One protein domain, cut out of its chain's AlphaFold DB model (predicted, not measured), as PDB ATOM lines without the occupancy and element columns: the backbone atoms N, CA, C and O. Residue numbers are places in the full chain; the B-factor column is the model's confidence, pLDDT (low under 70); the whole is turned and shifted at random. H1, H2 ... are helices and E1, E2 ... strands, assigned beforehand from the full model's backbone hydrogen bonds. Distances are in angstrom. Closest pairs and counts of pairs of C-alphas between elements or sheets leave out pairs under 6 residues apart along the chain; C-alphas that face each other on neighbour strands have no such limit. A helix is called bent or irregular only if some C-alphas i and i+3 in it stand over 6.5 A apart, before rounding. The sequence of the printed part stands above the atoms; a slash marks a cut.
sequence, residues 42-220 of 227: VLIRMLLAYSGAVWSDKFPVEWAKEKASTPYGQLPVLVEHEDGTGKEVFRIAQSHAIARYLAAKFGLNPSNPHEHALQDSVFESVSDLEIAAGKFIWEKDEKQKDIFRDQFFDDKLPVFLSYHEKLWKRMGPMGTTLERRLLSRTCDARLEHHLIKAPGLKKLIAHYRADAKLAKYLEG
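AT A GLANCE: This is residues 42 to 220 of the 227 residues of the protein "GST N-terminal domain-containing protein" of Rhizoclosmatium globosum (UniProt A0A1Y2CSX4). A long helical hairpin, H4 with the bent H5, stands beside a smaller lobe in which H3 packs on the two-stranded hairpin E1 E2 with its residues 95 to 102, and H1 packs on H3. H6, H7 and H8 lead from H5 back to H1 and close a loosely joined ring of helices, while the tip of the E1 E2 hairpin and H2 reach away from it. The printed part has 179 residues with eight named helices and two named strands, in the order H1 H2 E1 E2 H3 H4 H5 H6 H7 H8; the strands make one antiparallel sheet, order E1 - E2. The class is mostly helix. The whole is compact, with a radius of gyration of the C-alphas of 18.1 A, and spans 52 by 43 by 32 A.

IN THESE COORDINATES: H1, residues 42 to 50, begins at C-alpha 42 (85.392, 84.317, 63.386) and is 12.1 A long. H2, residues 63 to 69, is irregular, but only just: C-alphas 65 and 68 are 6.7 A apart. Strand E1 is residues 77 to 81 and strand E2 is residues 88 to 93. H3, residues 95 to 105, measures 15.1 A. H4, residues 113 to 137, begins at C-alpha 113 (79.462, 92.542, 87.861) and is 35.7 A long. H5, residues 142 to 171, was assigned by its hydrogen bonds as one helix but is bent, with C-alphas 154 and 157 6.7 A apart; its arms are H5a, residues 142 to 154, 17.9 A, and H5b, residues 157 to 171, 21.1 A, at a shallow tilt of 29 degrees. H6 is residues 189 to 196, H7 is residues 199 to 210, 16.8 A, and H8, residues 212 to 219, ends at C-alpha 219 (76.174, 75.551, 57.171).

HOW THE PARTS SIT: H1 and H3 touch at a shallow tilt of 15 degrees, the same way; their closest C-alphas are those of Ile 44 and Ala 99, 5.7 A apart. H2 touches no helix. E1 and E2 form an antiparallel hairpin, at 167 degrees, with N 78 and O 92 at 2.9 A and N 92 and O 78 at 3.0 A within hydrogen-bond range. The closest C-alphas of E1 and H3 are those of Leu 78 and Ile 98, 6.9 A apart. H3 and H4 are near each other, with 6 pairs of C-alphas within 10 A. H4 and H5a form a helical hairpin, opposite ways at a shallow tilt of 29 degrees; H4 touches H5a with residues 132 to 137 alone, closest at the C-alphas of Phe 136 and Lys 145, 4.6 A. H5b touches H6 with residues 157 to 161 alone, closest at the C-alphas of Pro 158 and His 194, 6.8 A. H5b and H7 touch about perpendicular, at 77 degrees, closest at the C-alphas of Glu 165 and Gly 200, 6.0 A. H7 and H8 are close but not clearly touching, with the C-alphas of Arg 209 and Ala 215 closest at 6.0 A. H8 touches H1 at a steep tilt of 40 degrees, opposite ways, closest at the C-alphas of Lys 213 and Tyr 50, 5.6 A. The helix packing is only just mostly aligned, with 4 of 6 touching pairs at a shallow tilt. Every O i to N i+4 pair is within hydrogen-bond range in H1, H3, H5a, H5b, H7 and H8; the counts are 20 of 21 in H4, 3 of 4 in H6 and 1 of 3 in H2, where 2 of 4 O i to N i+3 pairs are within range.

THE WHOLE: The two C-alphas farthest apart are those of Gly 84 and Lys 143, 55.3 A. The printed part has no cut. The links H1 to H2, 12 residues, and H5 to H6, 17 residues, are long. The mean pLDDT of the printed part is 79.6, and 37 residues are under 70, among them residues 171 to 189 and 214 to 220.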
ATOM      1  N   VAL A  42      86.423  85.373  63.267       75.12
ATOM      2  CA  VAL A  42      85.392  84.317  63.386       75.12
ATOM      3  C   VAL A  42      84.436  84.590  64.544       75.12
ATOM      4  O   VAL A  42      83.218  84.492  64.387       75.12
ATOM      5  N   LEU A  43      84.976  84.984  65.695       75.62
ATOM      6  CA  LEU A  43      84.176  85.325  66.865       75.62
ATOM      7  C   LEU A  43      83.245  86.513  66.600       75.62
ATOM      8  O   LEU A  43      82.079  86.487  66.985       75.62
ATOM      9  N   ILE A  44      83.757  87.541  65.924       84.62
ATOM     10  CA  ILE A  44      82.999  88.744  65.578       84.62
ATOM     11  C   ILE A  44      81.792  88.347  64.724       84.62
ATOM     12  O   ILE A  44      80.656  88.700  65.039       84.62
ATOM     13  N   ARG A  45      82.023  87.539  63.684       83.38
ATOM     14  CA  ARG A  45      80.965  87.041  62.796       83.38
ATOM     15  C   ARG A  45      79.945  86.177  63.527       83.38
ATOM     16  O   ARG A  45      78.751  86.314  63.275       83.38
ATOM     17  N   MET A  46      80.391  85.318  64.444       77.69
ATOM     18  CA  MET A  46      79.499  84.499  65.268       77.69
ATOM     19  C   MET A  46      78.597  85.354  66.159       77.69
ATOM     20  O   MET A  46      77.396  85.107  66.195       77.69
ATOM     21  N   LEU A  47      79.146  86.369  66.835       80.00
ATOM     22  CA  LEU A  47      78.367  87.279  67.680       80.00
ATOM     23  C   LEU A  47      77.342  88.063  66.856       80.00
ATOM     24  O   LEU A  47      76.181  88.156  67.254       80.00
ATOM     25  N   LEU A  48      77.736  88.567  65.685       85.38
ATOM     26  CA  LEU A  48      76.829  89.262  64.772       85.38
ATOM     27  C   LEU A  48      75.714  88.334  64.260       85.38
ATOM     28  O   LEU A  48      74.543  88.711  64.279       85.38
ATOM     29  N   ALA A  49      76.055  87.108  63.849       83.00
ATOM     30  CA  ALA A  49      75.091  86.116  63.374       83.00
ATOM     31  C   ALA A  49      74.115  85.674  64.475       83.00
ATOM     32  O   ALA A  49      72.904  85.662  64.257       83.00
ATOM     33  N   TYR A  50      74.625  85.362  65.669       77.31
ATOM     34  CA  TYR A  50      73.816  84.976  66.827       77.31
ATOM     35  C   TYR A  50      72.839  86.088  67.233       77.31
ATOM     36  O   TYR A  50      71.656  85.844  67.490       77.31
ATOM     37  N   SER A  51      73.306  87.336  67.187       82.50
ATOM     38  CA  SER A  51      72.494  88.514  67.505       82.50
ATOM     39  C   SER A  51      71.482  88.861  66.407       82.50
ATOM     40  O   SER A  51      70.606  89.692  66.622       82.50
ATOM     41  N   GLY A  52      71.551  88.207  65.240       85.44
ATOM     42  CA  GLY A  52      70.687  88.497  64.092       85.44
ATOM     43  C   GLY A  52      70.983  89.847  63.434       85.44
ATOM     44  O   GLY A  52      70.118  90.388  62.750       85.44
ATOM     45  N   ALA A  53      72.179  90.397  63.652       88.56
ATOM     46  CA  ALA A  53      72.590  91.656  63.053       88.56
ATOM     47  C   ALA A  53      72.699  91.521  61.526       88.56
ATOM     48  O   ALA A  53      73.061  90.464  61.004       88.56
ATOM     49  N   VAL A  54      72.437  92.612  60.808       89.38
ATOM     50  CA  VAL A  54      72.735  92.712  59.376       89.38
ATOM     51  C   VAL A  54      74.175  93.189  59.230       89.38
ATOM     52  O   VAL A  54      74.543  94.240  59.744       89.38
ATOM     53  N   TRP A  55      75.009  92.405  58.555       90.19
ATOM     54  CA  TRP A  55      76.426  92.710  58.365       90.19
ATOM     55  C   TRP A  55      76.937  92.106  57.057       90.19
ATOM     56  O   TRP A  55      76.293  91.251  56.449       90.19
ATOM     57  N   SER A  56      78.109  92.558  56.617       88.69
ATOM     58  CA  SER A  56      78.788  92.003  55.447       88.69
ATOM     59  C   SER A  56      80.291  91.926  55.675       88.69
ATOM     60  O   SER A  56      80.862  92.715  56.428       88.69
ATOM     61  N   ASP A  57      80.928  90.959  55.020       87.00
ATOM     62  CA  ASP A  57      82.381  90.854  54.994       87.00
ATOM     63  C   ASP A  57      82.978  91.802  53.962       87.00
ATOM     64  O   ASP A  57      82.566  91.812  52.799       87.00
ATOM     65  N   LYS A  58      84.035  92.510  54.361       87.38
ATOM     66  CA  LYS A  58      84.922  93.218  53.443       87.38
ATOM     67  C   LYS A  58      86.330  92.656  53.577       87.38
ATOM     68  O   LYS A  58      86.989  92.855  54.593       87.38
ATOM     69  N   PHE A  59      86.790  91.982  52.530       86.06
ATOM     70  CA  PHE A  59      88.167  91.512  52.429       86.06
ATOM     71  C   PHE A  59      89.010  92.546  51.680       86.06
ATOM     72  O   PHE A  59      88.522  93.108  50.692       86.06
ATOM     73  N   PRO A  60      90.254  92.807  52.119       83.06
ATOM     74  CA  PRO A  60      91.145  93.696  51.389       83.06
ATOM     75  C   PRO A  60      91.427  93.121  49.997       83.06
ATOM     76  O   PRO A  60      91.682  91.927  49.842       83.06
ATOM     77  N   VAL A  61      91.396  93.981  48.982       89.25
ATOM     78  CA  VAL A  61      91.769  93.635  47.605       89.25
ATOM     79  C   VAL A  61      93.284  93.735  47.447       89.25
ATOM     80  O   VAL A  61      93.900  92.871  46.828       89.25
ATOM     81  N   GLU A  62      93.892  94.763  48.043       91.19
ATOM     82  CA  GLU A  62      95.336  94.994  48.043       91.19
ATOM     83  C   GLU A  62      95.810  95.400  49.443       91.19
ATOM     84  O   GLU A  62      95.999  96.579  49.754       91.19
ATOM     85  N   TRP A  63      96.056  94.401  50.298       89.56
ATOM     86  CA  TRP A  63      96.395  94.633  51.705       89.56
ATOM     87  C   TRP A  63      97.574  95.595  51.908       89.56
ATOM     88  O   TRP A  63      97.525  96.445  52.791       89.56
ATOM     89  N   ALA A  64      98.601  95.529  51.057       92.56
ATOM     90  CA  ALA A  64      99.757  96.421  51.149       92.56
ATOM     91  C   ALA A  64      99.383  97.914  51.065       92.56
ATOM     92  O   ALA A  64     100.003  98.728  51.747       92.56
ATOM     93  N   LYS A  65      98.364  98.275  50.270       93.06
ATOM     94  CA  LYS A  65      97.876  99.658  50.146       93.06
ATOM     95  C   LYS A  65      96.844 100.000  51.217       93.06
ATOM     96  O   LYS A  65      96.834 101.111  51.735       93.06
ATOM     97  N   GLU A  66      95.990  99.043  51.568       90.38
ATOM     98  CA  GLU A  66      94.891  99.252  52.516       90.38
ATOM     99  C   GLU A  66      95.349  99.262  53.981       90.38
ATOM    100  O   GLU A  66      94.689  99.873  54.819       90.38
ATOM    101  N   LYS A  67      96.497  98.652  54.305       91.81
ATOM    102  CA  LYS A  67      97.023  98.538  55.674       91.81
ATOM    103  C   LYS A  67      97.063  99.875  56.410       91.81
ATOM    104  O   LYS A  67      96.590  99.955  57.541       91.81
ATOM    105  N   ALA A  68      97.561 100.924  55.759       94.12
ATOM    106  CA  ALA A  68      97.674 102.259  56.348       94.12
ATOM    107  C   ALA A  68      96.314 102.903  56.688       94.12
ATOM    108  O   ALA A  68      96.264 103.822  57.495       94.12
ATOM    109  N   SER A  69      95.216 102.416  56.100       90.75
ATOM    110  CA  SER A  69      93.855 102.885  56.397       90.75
ATOM    111  C   SER A  69      93.200 102.172  57.588       90.75
ATOM    112  O   SER A  69      92.122 102.566  58.039       90.75
ATOM    113  N   THR A  70      93.824 101.107  58.101       93.62
ATOM    114  CA  THR A  70      93.353 100.413  59.307       93.62
ATOM    115  C   THR A  70      93.952 101.059  60.561       93.62
ATOM    116  O   THR A  70      95.111 101.471  60.511       93.62
ATOM    117  N   PRO A  71      93.224 101.116  61.696       94.56
ATOM    118  CA  PRO A  71      93.666 101.866  62.881       94.56
ATOM    119  C   PRO A  71      95.067 101.508  63.391       94.56
ATOM    120  O   PRO A  71      95.805 102.385  63.825       94.56
ATOM    121  N   TYR A  72      95.440 100.226  63.311       94.38
ATOM    122  CA  TYR A  72      96.725  99.716  63.808       94.38
ATOM    123  C   TYR A  72      97.545  98.989  62.736       94.38
ATOM    124  O   TYR A  72      98.450  98.224  63.056       94.38
ATOM    125  N   GLY A  73      97.226  99.173  61.450       92.94
ATOM    126  CA  GLY A  73      97.883  98.405  60.388       92.94
ATOM    127  C   GLY A  73      97.585  96.903  60.458       92.94
ATOM    128  O   GLY A  73      98.420  96.095  60.050       92.94
ATOM    129  N   GLN A  74      96.443  96.522  61.030       91.12
ATOM    130  CA  GLN A  74      96.055  95.145  61.325       91.12
ATOM    131  C   GLN A  74      94.550  94.955  61.107       91.12
ATOM    132  O   GLN A  74      93.767  95.903  61.180       91.12
ATOM    133  N   LEU A  75      94.167  93.706  60.864       90.56
ATOM    134  CA  LEU A  75      92.787  93.230  60.862       90.56
ATOM    135  C   LEU A  75      92.586  92.299  62.072       90.56
ATOM    136  O   LEU A  75      93.566  91.707  62.532       90.56
ATOM    137  N   PRO A  76      91.350  92.144  62.584       92.25
ATOM    138  CA  PRO A  76      90.084  92.677  62.066       92.25
ATOM    139  C   PRO A  76      89.777  94.127  62.470       92.25
ATOM    140  O   PRO A  76      90.309  94.653  63.449       92.25
ATOM    141  N   VAL A  77      88.862  94.743  61.713       94.56
ATOM    142  CA  VAL A  77      88.243  96.048  61.990       94.56
ATOM    143  C   VAL A  77      86.729  95.907  61.825       94.56
ATOM    144  O   VAL A  77      86.273  95.407  60.798       94.56
ATOM    145  N   LEU A  78      85.960  96.360  62.814       96.06
ATOM    146  CA  LEU A  78      84.512  96.537  62.707       96.06
ATOM    147  C   LEU A  78      84.227  97.998  62.351       96.06
ATOM    148  O   LEU A  78      84.763  98.907  62.987       96.06
ATOM    149  N   VAL A  79      83.376  98.205  61.346       96.31
ATOM    150  CA  VAL A  79      82.893  99.524  60.932       96.31
ATOM    151  C   VAL A  79      81.372  99.497  60.927       96.31
ATOM    152  O   VAL A  79      80.773  98.653  60.261       96.31
ATOM    153  N   GLU A  80      80.758 100.422  61.654       95.69
ATOM    154  CA  GLU A  80      79.311 100.613  61.659       95.69
ATOM    155  C   GLU A  80      78.944 101.866  60.879       95.69
ATOM    156  O   GLU A  80      79.631 102.891  60.951       95.69
ATOM    157  N   HIS A  81      77.839 101.773  60.148       94.31
ATOM    158  CA  HIS A  81      77.307 102.859  59.344       94.31
ATOM    159  C   HIS A  81      75.894 103.198  59.815       94.31
ATOM    160  O   HIS A  81      75.172 102.324  60.287       94.31
ATOM    161  N   GLU A  82      75.517 104.464  59.691       92.75
ATOM    162  CA  GLU A  82      74.148 104.917  59.917       92.75
ATOM    163  C   GLU A  82      73.223 104.398  58.811       92.75
ATOM    164  O   GLU A  82      73.542 104.479  57.616       92.75
ATOM    165  N   ASP A  83      72.063 103.878  59.214       86.44
ATOM    166  CA  ASP A  83      71.057 103.373  58.289       86.44
ATOM    167  C   ASP A  83      70.540 104.491  57.369       86.44
ATOM    168  O   ASP A  83      70.304 105.627  57.777       86.44
ATOM    169  N   GLY A  84      70.366 104.170  56.086       85.25
ATOM    170  CA  GLY A  84      69.857 105.094  55.069       85.25
ATOM    171  C   GLY A  84      70.898 106.055  54.483       85.25
ATOM    172  O   GLY A  84      70.862 106.293  53.278       85.25
ATOM    173  N   THR A  85      71.844 106.568  55.277       89.00
ATOM    174  CA  THR A  85      72.899 107.481  54.780       89.00
ATOM    175  C   THR A  85      74.175 106.745  54.374       89.00
ATOM    176  O   THR A  85      74.907 107.216  53.502       89.00
ATOM    177  N   GLY A  86      74.458 105.594  54.998       88.25
ATOM    178  CA  GLY A  86      75.693 104.839  54.787       88.25
ATOM    179  C   GLY A  86      76.938 105.537  55.344       88.25
ATOM    180  O   GLY A  86      78.058 105.142  55.023       88.25
ATOM    181  N   LYS A  87      76.769 106.581  56.163       94.44
ATOM    182  CA  LYS A  87      77.873 107.301  56.799       94.44
ATOM    183  C   LYS A  87      78.483 106.450  57.909       94.44
ATOM    184  O   LYS A  87      77.758 105.949  58.760       94.44
ATOM    185  N   GLU A  88      79.809 106.329  57.939       94.88
ATOM    186  CA  GLU A  88      80.522 105.689  59.050       94.88
ATOM    187  C   GLU A  88      80.273 106.456  60.359       94.88
ATOM    188  O   GLU A  88      80.513 107.664  60.437       94.88
ATOM    189  N   VAL A  89      79.790 105.749  61.381       96.25
ATOM    190  CA  VAL A  89      79.507 106.305  62.718       96.25
ATOM    191  C   VAL A  89      80.405 105.725  63.799       96.25
ATOM    192  O   VAL A  89      80.596 106.349  64.842       96.25
ATOM    193  N   PHE A  90      80.978 104.546  63.562       96.56
ATOM    194  CA  PHE A  90      81.843 103.885  64.525       96.56
ATOM    195  C   PHE A  90      82.864 102.991  63.825       96.56
ATOM    196  O   PHE A  90      82.542 102.293  62.864       96.56
ATOM    197  N   ARG A  91      84.094 102.989  64.339       95.81
ATOM    198  CA  ARG A  91      85.186 102.137  63.867       95.81
ATOM    199  C   ARG A  91      86.030 101.684  65.042       95.81
ATOM    200  O   ARG A  91      86.497 102.500  65.830       95.81
ATOM    201  N   ILE A  92      86.278 100.383  65.114       96.38
ATOM    202  CA  ILE A  92      87.084  99.767  66.168       96.38
ATOM    203  C   ILE A  92      87.904  98.608  65.595       96.38
ATOM    204  O   ILE A  92      87.466  97.892  64.696       96.38
ATOM    205  N   ALA A  93      89.122  98.441  66.102       93.88
ATOM    206  CA  ALA A  93      90.017  97.329  65.792       93.88
ATOM    207  C   ALA A  93      90.268  96.493  67.060       93.88
ATOM    208  O   ALA A  93      89.812  96.869  68.136       93.88
ATOM    209  N   GLN A  94      91.036  95.407  66.932       90.94
ATOM    210  CA  GLN A  94      91.289  94.391  67.968       90.94
ATOM    211  C   GLN A  94      90.085  93.473  68.198       90.94
ATOM    212  O   GLN A  94      89.071  93.872  68.766       90.94
ATOM    213  N   SER A  95      90.217  92.210  67.788       86.88
ATOM    214  CA  SER A  95      89.142  91.208  67.831       86.88
ATOM    215  C   SER A  95      88.450  91.108  69.190       86.88
ATOM    216  O   SER A  95      87.230  90.992  69.258       86.88
ATOM    217  N   HIS A  96      89.218  91.202  70.272       86.00
ATOM    218  CA  HIS A  96      88.720  91.040  71.635       86.00
ATOM    219  C   HIS A  96      87.952  92.266  72.133       86.00
ATOM    220  O   HIS A  96      86.914  92.129  72.779       86.00
ATOM    221  N   ALA A  97      88.410  93.466  71.773       90.88
ATOM    222  CA  ALA A  97      87.679  94.697  72.049       90.88
ATOM    223  C   ALA A  97      86.365  94.741  71.254       90.88
ATOM    224  O   ALA A  97      85.316  95.061  71.811       90.88
ATOM    225  N   ILE A  98      86.405  94.331  69.980       93.25
ATOM    226  CA  ILE A  98      85.214  94.210  69.132       93.25
ATOM    227  C   ILE A  98      84.218  93.213  69.738       93.25
ATOM    228  O   ILE A  98      83.035  93.522  69.846       93.25
ATOM    229  N   ALA A  99      84.681  92.036  70.164       85.38
ATOM    230  CA  ALA A  99      83.817  91.017  70.750       85.38
ATOM    231  C   ALA A  99      83.104  91.511  72.017       85.38
ATOM    232  O   ALA A  99      81.891  91.350  72.129       85.38
ATOM    233  N   ARG A 100      83.825  92.175  72.932       87.06
ATOM    234  CA  ARG A 100      83.233  92.782  74.137       87.06
ATOM    235  C   ARG A 100      82.225  93.871  73.803       87.06
ATOM    236  O   ARG A 100      81.151  93.910  74.398       87.06
ATOM    237  N   TYR A 101      82.554  94.729  72.840       93.56
ATOM    238  CA  TYR A 101      81.645  95.766  72.364       93.56
ATOM    239  C   TYR A 101      80.340  95.164  71.830       93.56
ATOM    240  O   TYR A 101      79.263  95.583  72.245       93.56
ATOM    241  N   LEU A 102      80.419  94.144  70.969       87.69
ATOM    242  CA  LEU A 102      79.237  93.475  70.422       87.69
ATOM    243  C   LEU A 102      78.440  92.743  71.505       87.69
ATOM    244  O   LEU A 102      77.213  92.813  71.510       87.69
ATOM    245  N   ALA A 103      79.119  92.083  72.445       83.12
ATOM    246  CA  ALA A 103      78.461  91.414  73.561       83.12
ATOM    247  C   ALA A 103      77.687  92.406  74.442       83.12
ATOM    248  O   ALA A 103      76.534  92.152  74.785       83.12
ATOM    249  N   ALA A 104      78.263  93.576  74.728       87.12
ATOM    250  CA  ALA A 104      77.564  94.648  75.430       87.12
ATOM    251  C   ALA A 104      76.396  95.209  74.599       87.12
ATOM    252  O   ALA A 104      75.278  95.317  75.101       87.12
ATOM    253  N   LYS A 105      76.633  95.519  73.318       90.50
ATOM    254  CA  LYS A 105      75.644  96.107  72.401       90.50
ATOM    255  C   LYS A 105      74.396  95.240  72.234       90.50
ATOM    256  O   LYS A 105      73.296  95.775  72.145       90.50
ATOM    257  N   PHE A 106      74.561  93.921  72.199       85.88
ATOM    258  CA  PHE A 106      73.461  92.972  72.016       85.88
ATOM    259  C   PHE A 106      72.955  92.345  73.322       85.88
ATOM    260  O   PHE A 106      72.176  91.396  73.272       85.88
ATOM    261  N   GLY A 107      73.370  92.859  74.486       82.19
ATOM    262  CA  GLY A 107      72.873  92.383  75.781       82.19
ATOM    263  C   GLY A 107      73.273  90.940  76.110       82.19
ATOM    264  O   GLY A 107      72.528  90.233  76.778       82.19
ATOM    265  N   LEU A 108      74.434  90.495  75.625       79.81
ATOM    266  CA  LEU A 108      74.984  89.156  75.870       79.81
ATOM    267  C   LEU A 108      75.822  89.084  77.153       79.81
ATOM    268  O   LEU A 108      76.191  87.993  77.581       79.81
ATOM    269  N   ASN A 109      76.138  90.230  77.759       78.44
ATOM    270  CA  ASN A 109      76.877  90.280  79.016       78.44
ATOM    271  C   ASN A 109      75.949  90.048  80.220       78.44
ATOM    272  O   ASN A 109      74.842  90.594  80.251       78.44
ATOM    273  N   PRO A 110      76.415  89.327  81.255       74.94
ATOM    274  CA  PRO A 110      75.729  89.249  82.533       74.94
ATOM    275  C   PRO A 110      75.522  90.638  83.138       74.94
ATOM    276  O   PRO A 110      76.408  91.492  83.092       74.94
ATOM    277  N   SER A 111      74.364  90.858  83.762       81.31
ATOM    278  CA  SER A 111      74.095  92.107  84.487       81.31
ATOM    279  C   SER A 111      74.822  92.169  85.834       81.31
ATOM    280  O   SER A 111      75.058  93.256  86.358       81.31
ATOM    281  N   ASN A 112      75.177  91.014  86.410       84.88
ATOM    282  CA  ASN A 112      75.937  90.955  87.650       84.88
ATOM    283  C   ASN A 112      77.431  91.235  87.379       84.88
ATOM    284  O   ASN A 112      78.033  90.566  86.536       84.88
ATOM    285  N   PRO A 113      78.070  92.166  88.113       87.94
ATOM    286  CA  PRO A 113      79.462  92.542  87.861       87.94
ATOM    287  C   PRO A 113      80.465  91.407  88.125       87.94
ATOM    288  O   PRO A 113      81.478  91.327  87.434       87.94
ATOM    289  N   HIS A 114      80.196  90.508  89.077       85.19
ATOM    290  CA  HIS A 114      81.056  89.345  89.318       85.19
ATOM    291  C   HIS A 114      80.944  88.315  88.195       85.19
ATOM    292  O   HIS A 114      81.957  87.763  87.771       85.19
ATOM    293  N   GLU A 115      79.736  88.068  87.687       79.75
ATOM    294  CA  GLU A 115      79.522  87.162  86.552       79.75
ATOM    295  C   GLU A 115      80.148  87.720  85.271       79.75
ATOM    296  O   GLU A 115      80.812  86.986  84.545       79.75
ATOM    297  N   HIS A 116      80.021  89.027  85.034       78.88
ATOM    298  CA  HIS A 116      80.664  89.695  83.905       78.88
ATOM    299  C   HIS A 116      82.196  89.607  83.993       78.88
ATOM    300  O   HIS A 116      82.838  89.202  83.027       78.88
ATOM    301  N   ALA A 117      82.784  89.887  85.162       84.75
ATOM    302  CA  ALA A 117      84.227  89.759  85.369       84.75
ATOM    303  C   ALA A 117      84.724  88.316  85.174       84.75
ATOM    304  O   ALA A 117      85.808  88.092  84.635       84.75
ATOM    305  N   LEU A 118      83.932  87.320  85.582       79.75
ATOM    306  CA  LEU A 118      84.253  85.917  85.332       79.75
ATOM    307  C   LEU A 118      84.148  85.555  83.849       79.75
ATOM    308  O   LEU A 118      85.014  84.839  83.353       79.75
ATOM    309  N   GLN A 119      83.152  86.076  83.130       78.19
ATOM    310  CA  GLN A 119      83.072  85.946  81.676       78.19
ATOM    311  C   GLN A 119      84.310  86.547  80.992       78.19
ATOM    312  O   GLN A 119      84.881  85.901  80.116       78.19
ATOM    313  N   ASP A 120      84.761  87.733  81.406       81.81
ATOM    314  CA  ASP A 120      85.982  88.346  80.874       81.81
ATOM    315  C   ASP A 120      87.233  87.521  81.197       81.81
ATOM    316  O   ASP A 120      88.113  87.364  80.351       81.81
ATOM    317  N   SER A 121      87.305  86.941  82.397       82.62
ATOM    318  CA  SER A 121      88.409  86.060  82.785       82.62
ATOM    319  C   SER A 121      88.444  84.777  81.953       82.62
ATOM    320  O   SER A 121      89.522  84.358  81.532       82.62
ATOM    321  N   VAL A 122      87.285  84.157  81.702       78.50
ATOM    322  CA  VAL A 122      87.163  83.017  80.780       78.50
ATOM    323  C   VAL A 122      87.613  83.445  79.389       78.50
ATOM    324  O   VAL A 122      88.418  82.762  78.760       78.50
ATOM    325  N   PHE A 123      87.167  84.617  78.943       77.88
ATOM    326  CA  PHE A 123      87.496  85.151  77.635       77.88
ATOM    327  C   PHE A 123      89.006  85.325  77.416       77.88
ATOM    328  O   PHE A 123      89.546  84.847  76.418       77.88
ATOM    329  N   GLU A 124      89.710  85.934  78.368       82.94
ATOM    330  CA  GLU A 124      91.168  86.084  78.290       82.94
ATOM    331  C   GLU A 124      91.898  84.740  78.414       82.94
ATOM    332  O   GLU A 124      92.882  84.506  77.722       82.94
ATOM    333  N   SER A 125      91.385  83.786  79.193       80.94
ATOM    334  CA  SER A 125      92.013  82.461  79.262       80.94
ATOM    335  C   SER A 125      91.929  81.677  77.942       80.94
ATOM    336  O   SER A 125      92.818  80.879  77.633       80.94
ATOM    337  N   VAL A 126      90.891  81.919  77.129       76.50
ATOM    338  CA  VAL A 126      90.797  81.380  75.762       76.50
ATOM    339  C   VAL A 126      91.853  82.032  74.866       76.50
ATOM    340  O   VAL A 126      92.511  81.322  74.108       76.50
ATOM    341  N   SER A 127      92.075  83.345  75.004       78.50
ATOM    342  CA  SER A 127      93.164  84.072  74.328       78.50
ATOM    343  C   SER A 127      94.529  83.440  74.601       78.50
ATOM    344  O   SER A 127      95.285  83.151  73.674       78.50
ATOM    345  N   ASP A 128      94.832  83.158  75.870       84.69
ATOM    346  CA  ASP A 128      96.100  82.539  76.264       84.69
ATOM    347  C   ASP A 128      96.290  81.165  75.614       84.69
ATOM    348  O   ASP A 128      97.387  80.821  75.155       84.69
ATOM    349  N   LEU A 129      95.211  80.381  75.539       82.75
ATOM    350  CA  LEU A 129      95.238  79.075  74.896       82.75
ATOM    351  C   LEU A 129      95.423  79.198  73.375       82.75
ATOM    352  O   LEU A 129      96.203  78.449  72.790       82.75
ATOM    353  N   GLU A 130      94.787  80.172  72.726       76.94
ATOM    354  CA  GLU A 130      94.990  80.465  71.302       76.94
ATOM    355  C   GLU A 130      96.420  80.909  70.994       76.94
ATOM    356  O   GLU A 130      97.011  80.438  70.023       76.94
ATOM    357  N   ILE A 131      97.006  81.766  71.830       82.75
ATOM    358  CA  ILE A 131      98.405  82.189  71.703       82.75
ATOM    359  C   ILE A 131      99.330  80.975  71.827       82.75
ATOM    360  O   ILE A 131     100.263  80.827  71.035       82.75
ATOM    361  N   ALA A 132      99.066  80.081  72.786       85.62
ATOM    362  CA  ALA A 132      99.823  78.843  72.938       85.62
ATOM    363  C   ALA A 132      99.697  77.940  71.701       85.62
ATOM    364  O   ALA A 132     100.708  77.425  71.227       85.62
ATOM    365  N   ALA A 133      98.495  77.803  71.133       81.69
ATOM    366  CA  ALA A 133      98.287  77.049  69.899       81.69
ATOM    367  C   ALA A 133      99.004  77.688  68.699       81.69
ATOM    368  O   ALA A 133      99.623  77.003  67.885       81.69
ATOM    369  N   GLY A 134      98.972  79.019  68.614       76.81
ATOM    370  CA  GLY A 134      99.643  79.792  67.574       76.81
ATOM    371  C   GLY A 134     101.136  79.503  67.478       76.81
ATOM    372  O   GLY A 134     101.670  79.502  66.372       76.81
ATOM    373  N   LYS A 135     101.795  79.179  68.598       84.69
ATOM    374  CA  LYS A 135     103.224  78.841  68.602       84.69
ATOM    375  C   LYS A 135     103.547  77.667  67.692       84.69
ATOM    376  O   LYS A 135     104.483  77.783  66.922       84.69
ATOM    377  N   PHE A 136     102.780  76.576  67.727       83.06
ATOM    378  CA  PHE A 136     103.049  75.432  66.847       83.06
ATOM    379  C   PHE A 136     102.397  75.578  65.464       83.06
ATOM    380  O   PHE A 136     102.881  75.005  64.494       83.06
ATOM    381  N   ILE A 137     101.308  76.344  65.337       77.44
ATOM    382  CA  ILE A 137     100.628  76.549  64.043       77.44
ATOM    383  C   ILE A 137     101.485  77.382  63.084       77.44
ATOM    384  O   ILE A 137     101.526  77.089  61.891       77.44
ATOM    385  N   TRP A 138     102.154  78.415  63.598       77.06
ATOM    386  CA  TRP A 138     102.951  79.345  62.791       77.06
ATOM    387  C   TRP A 138     104.451  79.029  62.788       77.06
ATOM    388  O   TRP A 138     105.219  79.741  62.135       77.06
ATOM    389  N   GLU A 139     104.873  77.981  63.498       87.00
ATOM    390  CA  GLU A 139     106.260  77.522  63.495       87.00
ATOM    391  C   GLU A 139     106.609  76.851  62.161       87.00
ATOM    392  O   GLU A 139     105.832  76.080  61.597       87.00
ATOM    393  N   LYS A 140     107.798  77.174  61.652       90.06
ATOM    394  CA  LYS A 140     108.324  76.663  60.384       90.06
ATOM    395  C   LYS A 140     109.266  75.484  60.591       90.06
ATOM    396  O   LYS A 140     109.380  74.651  59.697       90.06
ATOM    397  N   ASP A 141     109.967  75.437  61.721       94.25
ATOM    398  CA  ASP A 141     110.830  74.312  62.064       94.25
ATOM    399  C   ASP A 141     110.001  73.149  62.622       94.25
ATOM    400  O   ASP A 141     109.372  73.264  63.672       94.25
ATOM    401  N   GLU A 142     110.011  72.008  61.931       90.94
ATOM    402  CA  GLU A 142     109.173  70.865  62.315       90.94
ATOM    403  C   GLU A 142     109.528  70.304  63.706       90.94
ATOM    404  O   GLU A 142     108.634  69.876  64.430       90.94
ATOM    405  N   LYS A 143     110.795  70.374  64.148       93.94
ATOM    406  CA  LYS A 143     111.172  69.889  65.489       93.94
ATOM    407  C   LYS A 143     110.636  70.802  66.589       93.94
ATOM    408  O   LYS A 143     110.104  70.315  67.581       93.94
ATOM    409  N   GLN A 144     110.776  72.118  66.431       92.38
ATOM    410  CA  GLN A 144     110.225  73.088  67.384       92.38
ATOM    411  C   GLN A 144     108.700  73.068  67.396       92.38
ATOM    412  O   GLN A 144     108.083  73.171  68.455       92.38
ATOM    413  N   LYS A 145     108.087  72.868  66.233       90.19
ATOM    414  CA  LYS A 145     106.645  72.704  66.097       90.19
ATOM    415  C   LYS A 145     106.129  71.507  66.886       90.19
ATOM    416  O   LYS A 145     105.153  71.672  67.613       90.19
ATOM    417  N   ASP A 146     106.786  70.351  66.801       89.56
ATOM    418  CA  ASP A 146     106.419  69.177  67.602       89.56
ATOM    419  C   ASP A 146     106.565  69.451  69.108       89.56
ATOM    420  O   ASP A 146     105.638  69.182  69.868       89.56
ATOM    421  N   ILE A 147     107.649  70.114  69.536       93.06
ATOM    422  CA  ILE A 147     107.836  70.521  70.941       93.06
ATOM    423  C   ILE A 147     106.698  71.435  71.417       93.06
ATOM    424  O   ILE A 147     106.117  71.209  72.479       93.06
ATOM    425  N   PHE A 148     106.356  72.478  70.655       90.31
ATOM    426  CA  PHE A 148     105.268  73.393  71.018       90.31
ATOM    427  C   PHE A 148     103.901  72.715  70.989       90.31
ATOM    428  O   PHE A 148     103.028  73.052  71.790       90.31
ATOM    429  N   ARG A 149     103.711  71.762  70.078       86.62
ATOM    430  CA  ARG A 149     102.492  70.965  69.995       86.62
ATOM    431  C   ARG A 149     102.338  70.093  71.240       86.62
ATOM    432  O   ARG A 149     101.258  70.093  71.825       86.62
ATOM    433  N   ASP A 150     103.396  69.425  71.683       91.25
ATOM    434  CA  ASP A 150     103.371  68.612  72.903       91.25
ATOM    435  C   ASP A 150     103.148  69.476  74.147       91.25
ATOM    436  O   ASP A 150     102.225  69.212  74.909       91.25
ATOM    437  N   GLN A 151     103.855  70.602  74.284       91.50
ATOM    438  CA  GLN A 151     103.598  71.572  75.363       91.50
ATOM    439  C   GLN A 151     102.143  72.066  75.380       91.50
ATOM    440  O   GLN A 151     101.553  72.293  76.439       91.50
ATOM    441  N   PHE A 152     101.533  72.261  74.210       89.12
ATOM    442  CA  PHE A 152     100.137  72.669  74.131       89.12
ATOM    443  C   PHE A 152      99.194  71.574  74.645       89.12
ATOM    444  O   PHE A 152      98.371  71.850  75.520       89.12
ATOM    445  N   PHE A 153      99.293  70.357  74.104       85.38
ATOM    446  CA  PHE A 153      98.357  69.273  74.416       85.38
ATOM    447  C   PHE A 153      98.585  68.661  75.799       85.38
ATOM    448  O   PHE A 153      97.607  68.326  76.466       85.38
ATOM    449  N   ASP A 154      99.833  68.575  76.248       89.62
ATOM    450  CA  ASP A 154     100.187  67.851  77.466       89.62
ATOM    451  C   ASP A 154     100.224  68.780  78.694       89.62
ATOM    452  O   ASP A 154      99.847  68.353  79.788       89.62
ATOM    453  N   ASP A 155     100.549  70.073  78.516       90.88
ATOM    454  CA  ASP A 155     100.641  71.030  79.631       90.88
ATOM    455  C   ASP A 155      99.501  72.059  79.653       90.88
ATOM    456  O   ASP A 155      98.832  72.245  80.672       90.88
ATOM    457  N   LYS A 156      99.275  72.788  78.549       89.75
ATOM    458  CA  LYS A 156      98.377  73.963  78.548       89.75
ATOM    459  C   LYS A 156      96.903  73.587  78.475       89.75
ATOM    460  O   LYS A 156      96.097  74.072  79.273       89.75
ATOM    461  N   LEU A 157      96.550  72.711  77.540       85.25
ATOM    462  CA  LEU A 157      95.174  72.296  77.296       85.25
ATOM    463  C   LEU A 157      94.532  71.602  78.516       85.25
ATOM    464  O   LEU A 157      93.398  71.950  78.851       85.25
ATOM    465  N   PRO A 158      95.202  70.688  79.249       87.50
ATOM    466  CA  PRO A 158      94.583  70.015  80.392       87.50
ATOM    467  C   PRO A 158      94.286  70.970  81.552       87.50
ATOM    468  O   PRO A 158      93.236  70.854  82.191       87.50
ATOM    469  N   VAL A 159      95.178  71.935  81.807       88.88
ATOM    470  CA  VAL A 159      94.983  72.972  82.834       88.88
ATOM    471  C   VAL A 159      93.789  73.851  82.478       88.88
ATOM    472  O   VAL A 159      92.909  74.056  83.319       88.88
ATOM    473  N   PHE A 160      93.721  74.299  81.221       85.94
ATOM    474  CA  PHE A 160      92.596  75.075  80.708       85.94
ATOM    475  C   PHE A 160      91.268  74.328  80.906       85.94
ATOM    476  O   PHE A 160      90.349  74.852  81.538       85.94
ATOM    477  N   LEU A 161      91.181  73.078  80.439       83.31
ATOM    478  CA  LEU A 161      89.953  72.280  80.502       83.31
ATOM    479  C   LEU A 161      89.514  71.995  81.942       83.31
ATOM    480  O   LEU A 161      88.329  72.079  82.254       83.31
ATOM    481  N   SER A 162      90.462  71.703  82.836       85.81
ATOM    482  CA  SER A 162      90.182  71.449  84.254       85.81
ATOM    483  C   SER A 162      89.540  72.656  84.943       85.81
ATOM    484  O   SER A 162      88.592  72.501  85.716       85.81
ATOM    485  N   TYR A 163      90.029  73.866  84.660       84.56
ATOM    486  CA  TYR A 163      89.465  75.090  85.225       84.56
ATOM    487  C   TYR A 163      88.072  75.398  84.655       84.56
ATOM    488  O   TYR A 163      87.145  75.659  85.423       84.56
ATOM    489  N   HIS A 164      87.895  75.279  83.336       77.94
ATOM    490  CA  HIS A 164      86.618  75.564  82.672       77.94
ATOM    491  C   HIS A 164      85.521  74.576  83.067       77.94
ATOM    492  O   HIS A 164      84.401  74.985  83.350       77.94
ATOM    493  N   GLU A 165      85.843  73.288  83.214       80.38
ATOM    494  CA  GLU A 165      84.883  72.291  83.701       80.38
ATOM    495  C   GLU A 165      84.428  72.590  85.144       80.38
ATOM    496  O   GLU A 165      83.260  72.396  85.491       80.38
ATOM    497  N   LYS A 166      85.326  73.095  86.002       84.00
ATOM    498  CA  LYS A 166      84.967  73.525  87.366       84.00
ATOM    499  C   LYS A 166      84.070  74.762  87.349       84.00
ATOM    500  O   LYS A 166      83.093  74.801  88.097       84.00
ATOM    501  N   LEU A 167      84.388  75.751  86.510       77.00
ATOM    502  CA  LEU A 167      83.565  76.950  86.345       77.00
ATOM    503  C   LEU A 167      82.164  76.601  85.841       77.00
ATOM    504  O   LEU A 167      81.180  77.019  86.451       77.00
ATOM    505  N   TRP A 168      82.084  75.757  84.813       71.50
ATOM    506  CA  TRP A 168      80.834  75.255  84.253       71.50
ATOM    507  C   TRP A 168      79.952  74.591  85.313       71.50
ATOM    508  O   TRP A 168      78.767  74.889  85.424       71.50
ATOM    509  N   LYS A 169      80.516  73.705  86.145       75.00
ATOM    510  CA  LYS A 169      79.756  73.034  87.215       75.00
ATOM    511  C   LYS A 169      79.227  74.000  88.271       75.00
ATOM    512  O   LYS A 169      78.170  73.747  88.840       75.00
ATOM    513  N   ARG A 170      79.968  75.071  88.557       72.38
ATOM    514  CA  ARG A 170      79.604  76.046  89.588       72.38
ATOM    515  C   ARG A 170      78.518  77.011  89.122       72.38
ATOM    516  O   ARG A 170      77.720  77.440  89.944       72.38
ATOM    517  N   MET A 171      78.530  77.388  87.846       66.69
ATOM    518  CA  MET A 171      77.758  78.538  87.355       66.69
ATOM    519  C   MET A 171      76.840  78.218  86.172       66.69
ATOM    520  O   MET A 171      76.049  79.063  85.772       66.69
ATOM    521  N   GLY A 172      76.908  77.000  85.634       62.50
ATOM    522  CA  GLY A 172      76.246  76.650  84.383       62.50
ATOM    523  C   GLY A 172      76.934  77.288  83.166       62.50
ATOM    524  O   GLY A 172      78.052  77.796  83.283       62.50
ATOM    525  N   PRO A 173      76.288  77.246  81.985       57.19
ATOM    526  CA  PRO A 173      76.745  77.987  80.818       57.19
ATOM    527  C   PRO A 173      76.769  79.478  81.116       57.19
ATOM    528  O   PRO A 173      75.728  80.130  81.149       57.19
ATOM    529  N   MET A 174      77.963  80.034  81.277       55.53
ATOM    530  CA  MET A 174      78.134  81.466  81.083       55.53
ATOM    531  C   MET A 174      77.984  81.699  79.586       55.53
ATOM    532  O   MET A 174      78.597  80.978  78.806       55.53
ATOM    533  N   GLY A 175      77.134  82.641  79.175       47.47
ATOM    534  CA  GLY A 175      76.752  82.894  77.779       47.47
ATOM    535  C   GLY A 175      77.890  83.318  76.840       47.47
ATOM    536  O   GLY A 175      77.639  83.905  75.787       47.47
ATOM    537  N   THR A 176      79.141  83.017  77.174       50.91
ATOM    538  CA  THR A 176      80.284  83.181  76.303       50.91
ATOM    539  C   THR A 176      80.139  82.188  75.153       50.91
ATOM    540  O   THR A 176      80.502  81.015  75.201       50.91
ATOM    541  N   THR A 177      79.681  82.705  74.017       45.69
ATOM    542  CA  THR A 177      79.684  82.040  72.697       45.69
ATOM    543  C   THR A 177      81.111  81.630  72.241       45.69
ATOM    544  O   THR A 177      81.335  81.201  71.110       45.69
ATOM    545  N   LEU A 178      82.100  81.763  73.128       45.94
ATOM    546  CA  LEU A 178      83.537  81.768  72.926       45.94
ATOM    547  C   LEU A 178      84.191  80.396  73.123       45.94
ATOM    548  O   LEU A 178      85.168  80.076  72.449       45.94
ATOM    549  N   GLU A 179      83.620  79.543  73.974       46.97
ATOM    550  CA  GLU A 179      84.172  78.216  74.292       46.97
ATOM    551  C   GLU A 179      84.166  77.250  73.086       46.97
ATOM    552  O   GLU A 179      84.767  76.175  73.101       46.97
ATOM    553  N   ARG A 180      83.541  77.662  71.975       46.19
ATOM    554  CA  ARG A 180      83.491  76.922  70.712       46.19
ATOM    555  C   ARG A 180      84.731  77.101  69.825       46.19
ATOM    556  O   ARG A 180      84.951  76.268  68.941       46.19
ATOM    557  N   ARG A 181      85.553  78.135  70.055       45.94
ATOM    558  CA  ARG A 181      86.768  78.405  69.259       45.94
ATOM    559  C   ARG A 181      87.823  77.307  69.414       45.94
ATOM    560  O   ARG A 181      88.527  76.993  68.459       45.94
ATOM    561  N   LEU A 182      87.852  76.644  70.569       43.41
ATOM    562  CA  LEU A 182      88.942  75.748  70.952       43.41
ATOM    563  C   LEU A 182      88.912  74.356  70.314       43.41
ATOM    564  O   LEU A 182      89.942  73.694  70.268       43.41
ATOM    565  N   LEU A 183      87.763  73.891  69.817       44.16
ATOM    566  CA  LEU A 183      87.545  72.446  69.613       44.16
ATOM    567  C   LEU A 183      87.106  72.076  68.202       44.16
ATOM    568  O   LEU A 183      86.676  70.957  67.943       44.16
ATOM    569  N   SER A 184      87.145  73.041  67.290       42.09
ATOM    570  CA  SER A 184      86.502  72.884  65.993       42.09
ATOM    571  C   SER A 184      87.411  72.326  64.900       42.09
ATOM    572  O   SER A 184      86.889  71.955  63.854       42.09
ATOM    573  N   ARG A 185      88.741  72.272  65.094       45.16
ATOM    574  CA  ARG A 185      89.663  71.954  63.982       45.16
ATOM    575  C   ARG A 185      91.003  71.313  64.305       45.16
ATOM    576  O   ARG A 185      91.744  71.030  63.363       45.16
ATOM    577  N   THR A 186      91.380  71.102  65.566       47.16
ATOM    578  CA  THR A 186      92.561  70.260  65.783       47.16
ATOM    579  C   THR A 186      92.141  68.822  65.478       47.16
ATOM    580  O   THR A 186      91.407  68.199  66.233       47.16
ATOM    581  N   CYS A 187      92.610  68.273  64.357       47.97
ATOM    582  CA  CYS A 187      92.497  66.839  64.065       47.97
ATOM    583  C   CYS A 187      93.476  66.006  64.920       47.97
ATOM    584  O   CYS A 187      93.839  64.892  64.551       47.97
ATOM    585  N   ASP A 188      93.965  66.565  66.032       58.16
ATOM    586  CA  ASP A 188      94.850  65.871  66.954       58.16
ATOM    587  C   ASP A 188      93.999  64.930  67.804       58.16
ATOM    588  O   ASP A 188      93.112  65.370  68.536       58.16
ATOM    589  N   ALA A 189      94.267  63.629  67.710       64.38
ATOM    590  CA  ALA A 189      93.523  62.607  68.438       64.38
ATOM    591  C   ALA A 189      93.551  62.823  69.964       64.38
ATOM    592  O   ALA A 189      92.624  62.397  70.660       64.38
ATOM    593  N   ARG A 190      94.562  63.533  70.497       70.94
ATOM    594  CA  ARG A 190      94.616  63.909  71.918       70.94
ATOM    595  C   ARG A 190      93.472  64.835  72.309       70.94
ATOM    596  O   ARG A 190      93.011  64.760  73.446       70.94
ATOM    597  N   LEU A 191      92.969  65.666  71.392       69.00
ATOM    598  CA  LEU A 191      91.866  66.575  71.691       69.00
ATOM    599  C   LEU A 191      90.635  65.807  72.182       69.00
ATOM    600  O   LEU A 191      90.103  66.136  73.240       69.00
ATOM    601  N   GLU A 192      90.214  64.762  71.464       66.56
ATOM    602  CA  GLU A 192      89.053  63.957  71.870       66.56
ATOM    603  C   GLU A 192      89.302  63.290  73.233       66.56
ATOM    604  O   GLU A 192      88.430  63.313  74.102       66.56
ATOM    605  N   HIS A 193      90.520  62.787  73.476       74.31
ATOM    606  CA  HIS A 193      90.901  62.223  74.776       74.31
ATOM    607  C   HIS A 193      90.759  63.234  75.927       74.31
ATOM    608  O   HIS A 193      90.283  62.887  77.012       74.31
ATOM    609  N   HIS A 194      91.148  64.489  75.706       73.62
ATOM    610  CA  HIS A 194      91.000  65.545  76.703       73.62
ATOM    611  C   HIS A 194      89.544  66.003  76.863       73.62
ATOM    612  O   HIS A 194      89.107  66.250  77.988       73.62
ATOM    613  N   LEU A 195      88.763  66.047  75.782       67.75
ATOM    614  CA  LEU A 195      87.355  66.446  75.816       67.75
ATOM    615  C   LEU A 195      86.439  65.467  76.536       67.75
ATOM    616  O   LEU A 195      85.473  65.896  77.166       67.75
ATOM    617  N   ILE A 196      86.757  64.173  76.520       72.69
ATOM    618  CA  ILE A 196      86.052  63.182  77.347       72.69
ATOM    619  C   ILE A 196      86.107  63.569  78.834       72.69
ATOM    620  O   ILE A 196      85.158  63.320  79.576       72.69
ATOM    621  N   LYS A 197      87.185  64.233  79.271       74.94
ATOM    622  CA  LYS A 197      87.379  64.675  80.661       74.94
ATOM    623  C   LYS A 197      86.669  66.001  80.984       74.94
ATOM    624  O   LYS A 197      86.641  66.382  82.152       74.94
ATOM    625  N   ALA A 198      86.077  66.673  79.989       72.50
ATOM    626  CA  ALA A 198      85.357  67.945  80.119       72.50
ATOM    627  C   ALA A 198      83.920  67.857  79.539       72.50
ATOM    628  O   ALA A 198      83.603  68.465  78.507       72.50
ATOM    629  N   PRO A 199      83.024  67.058  80.153       75.25
ATOM    630  CA  PRO A 199      81.683  66.813  79.620       75.25
ATOM    631  C   PRO A 199      80.764  68.045  79.642       75.25
ATOM    632  O   PRO A 199      79.839  68.108  78.827       75.25
ATOM    633  N   GLY A 200      80.982  69.011  80.540       71.12
ATOM    634  CA  GLY A 200      80.227  70.266  80.568       71.12
ATOM    635  C   GLY A 200      80.465  71.087  79.307       71.12
ATOM    636  O   GLY A 200      79.522  71.440  78.596       71.12
ATOM    637  N   LEU A 201      81.740  71.243  78.953       66.00
ATOM    638  CA  LEU A 201      82.167  71.910  77.727       66.00
ATOM    639  C   LEU A 201      81.602  71.215  76.474       66.00
ATOM    640  O   LEU A 201      81.076  71.868  75.573       66.00
ATOM    641  N   LYS A 202      81.607  69.874  76.439       68.75
ATOM    642  CA  LYS A 202      80.999  69.101  75.337       68.75
ATOM    643  C   LYS A 202      79.503  69.405  75.162       68.75
ATOM    644  O   LYS A 202      79.034  69.529  74.028       68.75
ATOM    645  N   LYS A 203      78.755  69.566  76.261       70.88
ATOM    646  CA  LYS A 203      77.328  69.936  76.224       70.88
ATOM    647  C   LYS A 203      77.110  71.365  75.730       70.88
ATOM    648  O   LYS A 203      76.209  71.575  74.922       70.88
ATOM    649  N   LEU A 204      77.935  72.322  76.155       64.69
ATOM    650  CA  LEU A 204      77.853  73.707  75.678       64.69
ATOM    651  C   LEU A 204      78.024  73.805  74.163       64.69
ATOM    652  O   LEU A 204      77.256  74.472  73.472       64.69
ATOM    653  N   ILE A 205      79.025  73.104  73.634       65.56
ATOM    654  CA  ILE A 205      79.284  73.069  72.195       65.56
ATOM    655  C   ILE A 205      78.066  72.530  71.451       65.56
ATOM    656  O   ILE A 205      77.695  73.079  70.414       65.56
ATOM    657  N   ALA A 206      77.460  71.454  71.956       67.75
ATOM    658  CA  ALA A 206      76.266  70.872  71.358       67.75
ATOM    659  C   ALA A 206      75.084  71.855  71.390       67.75
ATOM    660  O   ALA A 206      74.403  72.004  70.379       67.75
ATOM    661  N   HIS A 207      74.900  72.580  72.499       68.62
ATOM    662  CA  HIS A 207      73.879  73.619  72.628       68.62
ATOM    663  C   HIS A 207      74.034  74.713  71.557       68.62
ATOM    664  O   HIS A 207      73.100  74.953  70.797       68.62
ATOM    665  N   TYR A 208      75.228  75.296  71.403       64.75
ATOM    666  CA  TYR A 208      75.470  76.322  70.378       64.75
ATOM    667  C   TYR A 208      75.402  75.800  68.936       64.75
ATOM    668  O   TYR A 208      75.151  76.575  68.018       64.75
ATOM    669  N   ARG A 209      75.642  74.503  68.702       63.62
ATOM    670  CA  ARG A 209      75.449  73.883  67.377       63.62
ATOM    671  C   ARG A 209      73.975  73.722  67.020       63.62
ATOM    672  O   ARG A 209      73.646  73.777  65.843       63.62
ATOM    673  N   ALA A 210      73.129  73.484  68.016       70.31
ATOM    674  CA  ALA A 210      71.695  73.329  67.827       70.31
ATOM    675  C   ALA A 210      70.963  74.674  67.673       70.31
ATOM    676  O   ALA A 210      69.806  74.689  67.258       70.31
ATOM    677  N   ASP A 211      71.615  75.798  67.993       73.50
ATOM    678  CA  ASP A 211      71.045  77.129  67.789       73.50
ATOM    679  C   ASP A 211      70.816  77.398  66.295       73.50
ATOM    680  O   ASP A 211      71.750  77.364  65.498       73.50
ATOM    681  N   ALA A 212      69.574  77.691  65.908       77.81
ATOM    682  CA  ALA A 212      69.186  77.821  64.505       77.81
ATOM    683  C   ALA A 212      69.876  78.991  63.775       77.81
ATOM    684  O   ALA A 212      70.146  78.898  62.574       77.81
ATOM    685  N   LYS A 213      70.177  80.094  64.477       74.19
ATOM    686  CA  LYS A 213      70.848  81.259  63.877       74.19
ATOM    687  C   LYS A 213      72.313  80.943  63.607       74.19
ATOM    688  O   LYS A 213      72.823  81.246  62.526       74.19
ATOM    689  N   LEU A 214      72.973  80.291  64.563       68.81
ATOM    690  CA  LEU A 214      74.341  79.820  64.391       68.81
ATOM    691  C   LEU A 214      74.416  78.680  63.378       68.81
ATOM    692  O   LEU A 214      75.292  78.725  62.525       68.81
ATOM    693  N   ALA A 215      73.502  77.708  63.403       67.12
ATOM    694  CA  ALA A 215      73.445  76.598  62.449       67.12
ATOM    695  C   ALA A 215      73.448  77.108  61.002       67.12
ATOM    696  O   ALA A 215      74.325  76.738  60.227       67.12
ATOM    697  N   LYS A 216      72.584  78.081  60.680       68.44
ATOM    698  CA  LYS A 216      72.545  78.723  59.356       68.44
ATOM    699  C   LYS A 216      73.870  79.395  58.968       68.44
ATOM    700  O   LYS A 216      74.274  79.342  57.808       68.44
ATOM    701  N   TYR A 217      74.548  80.038  59.919       66.75
ATOM    702  CA  TYR A 217      75.870  80.632  59.686       66.75
ATOM    703  C   TYR A 217      76.955  79.564  59.454       66.75
ATOM    704  O   TYR A 217      77.830  79.742  58.608       66.75
ATOM    705  N   LEU A 218      76.886  78.448  60.177       64.00
ATOM    706  CA  LEU A 218      77.862  77.358  60.128       64.00
ATOM    707  C   LEU A 218      77.698  76.451  58.905       64.00
ATOM    708  O   LEU A 218      78.685  75.894  58.438       64.00
ATOM    709  N   GLU A 219      76.478  76.305  58.393       58.28
ATOM    710  CA  GLU A 219      76.174  75.551  57.171       58.28
ATOM    711  C   GLU A 219      76.711  76.246  55.908       58.28
ATOM    712  O   GLU A 219      76.998  75.592  54.902       58.28
ATOM    713  N   GLY A 220      76.892  77.571  55.957       54.31
ATOM    714  CA  GLY A 220      77.493  78.339  54.874       54.31
ATOM    715  C   GLY A 220      78.969  77.990  54.665       54.31
ATOM    716  O   GLY A 220      79.749  77.928  55.614       54.31
TER     717      GLY A 220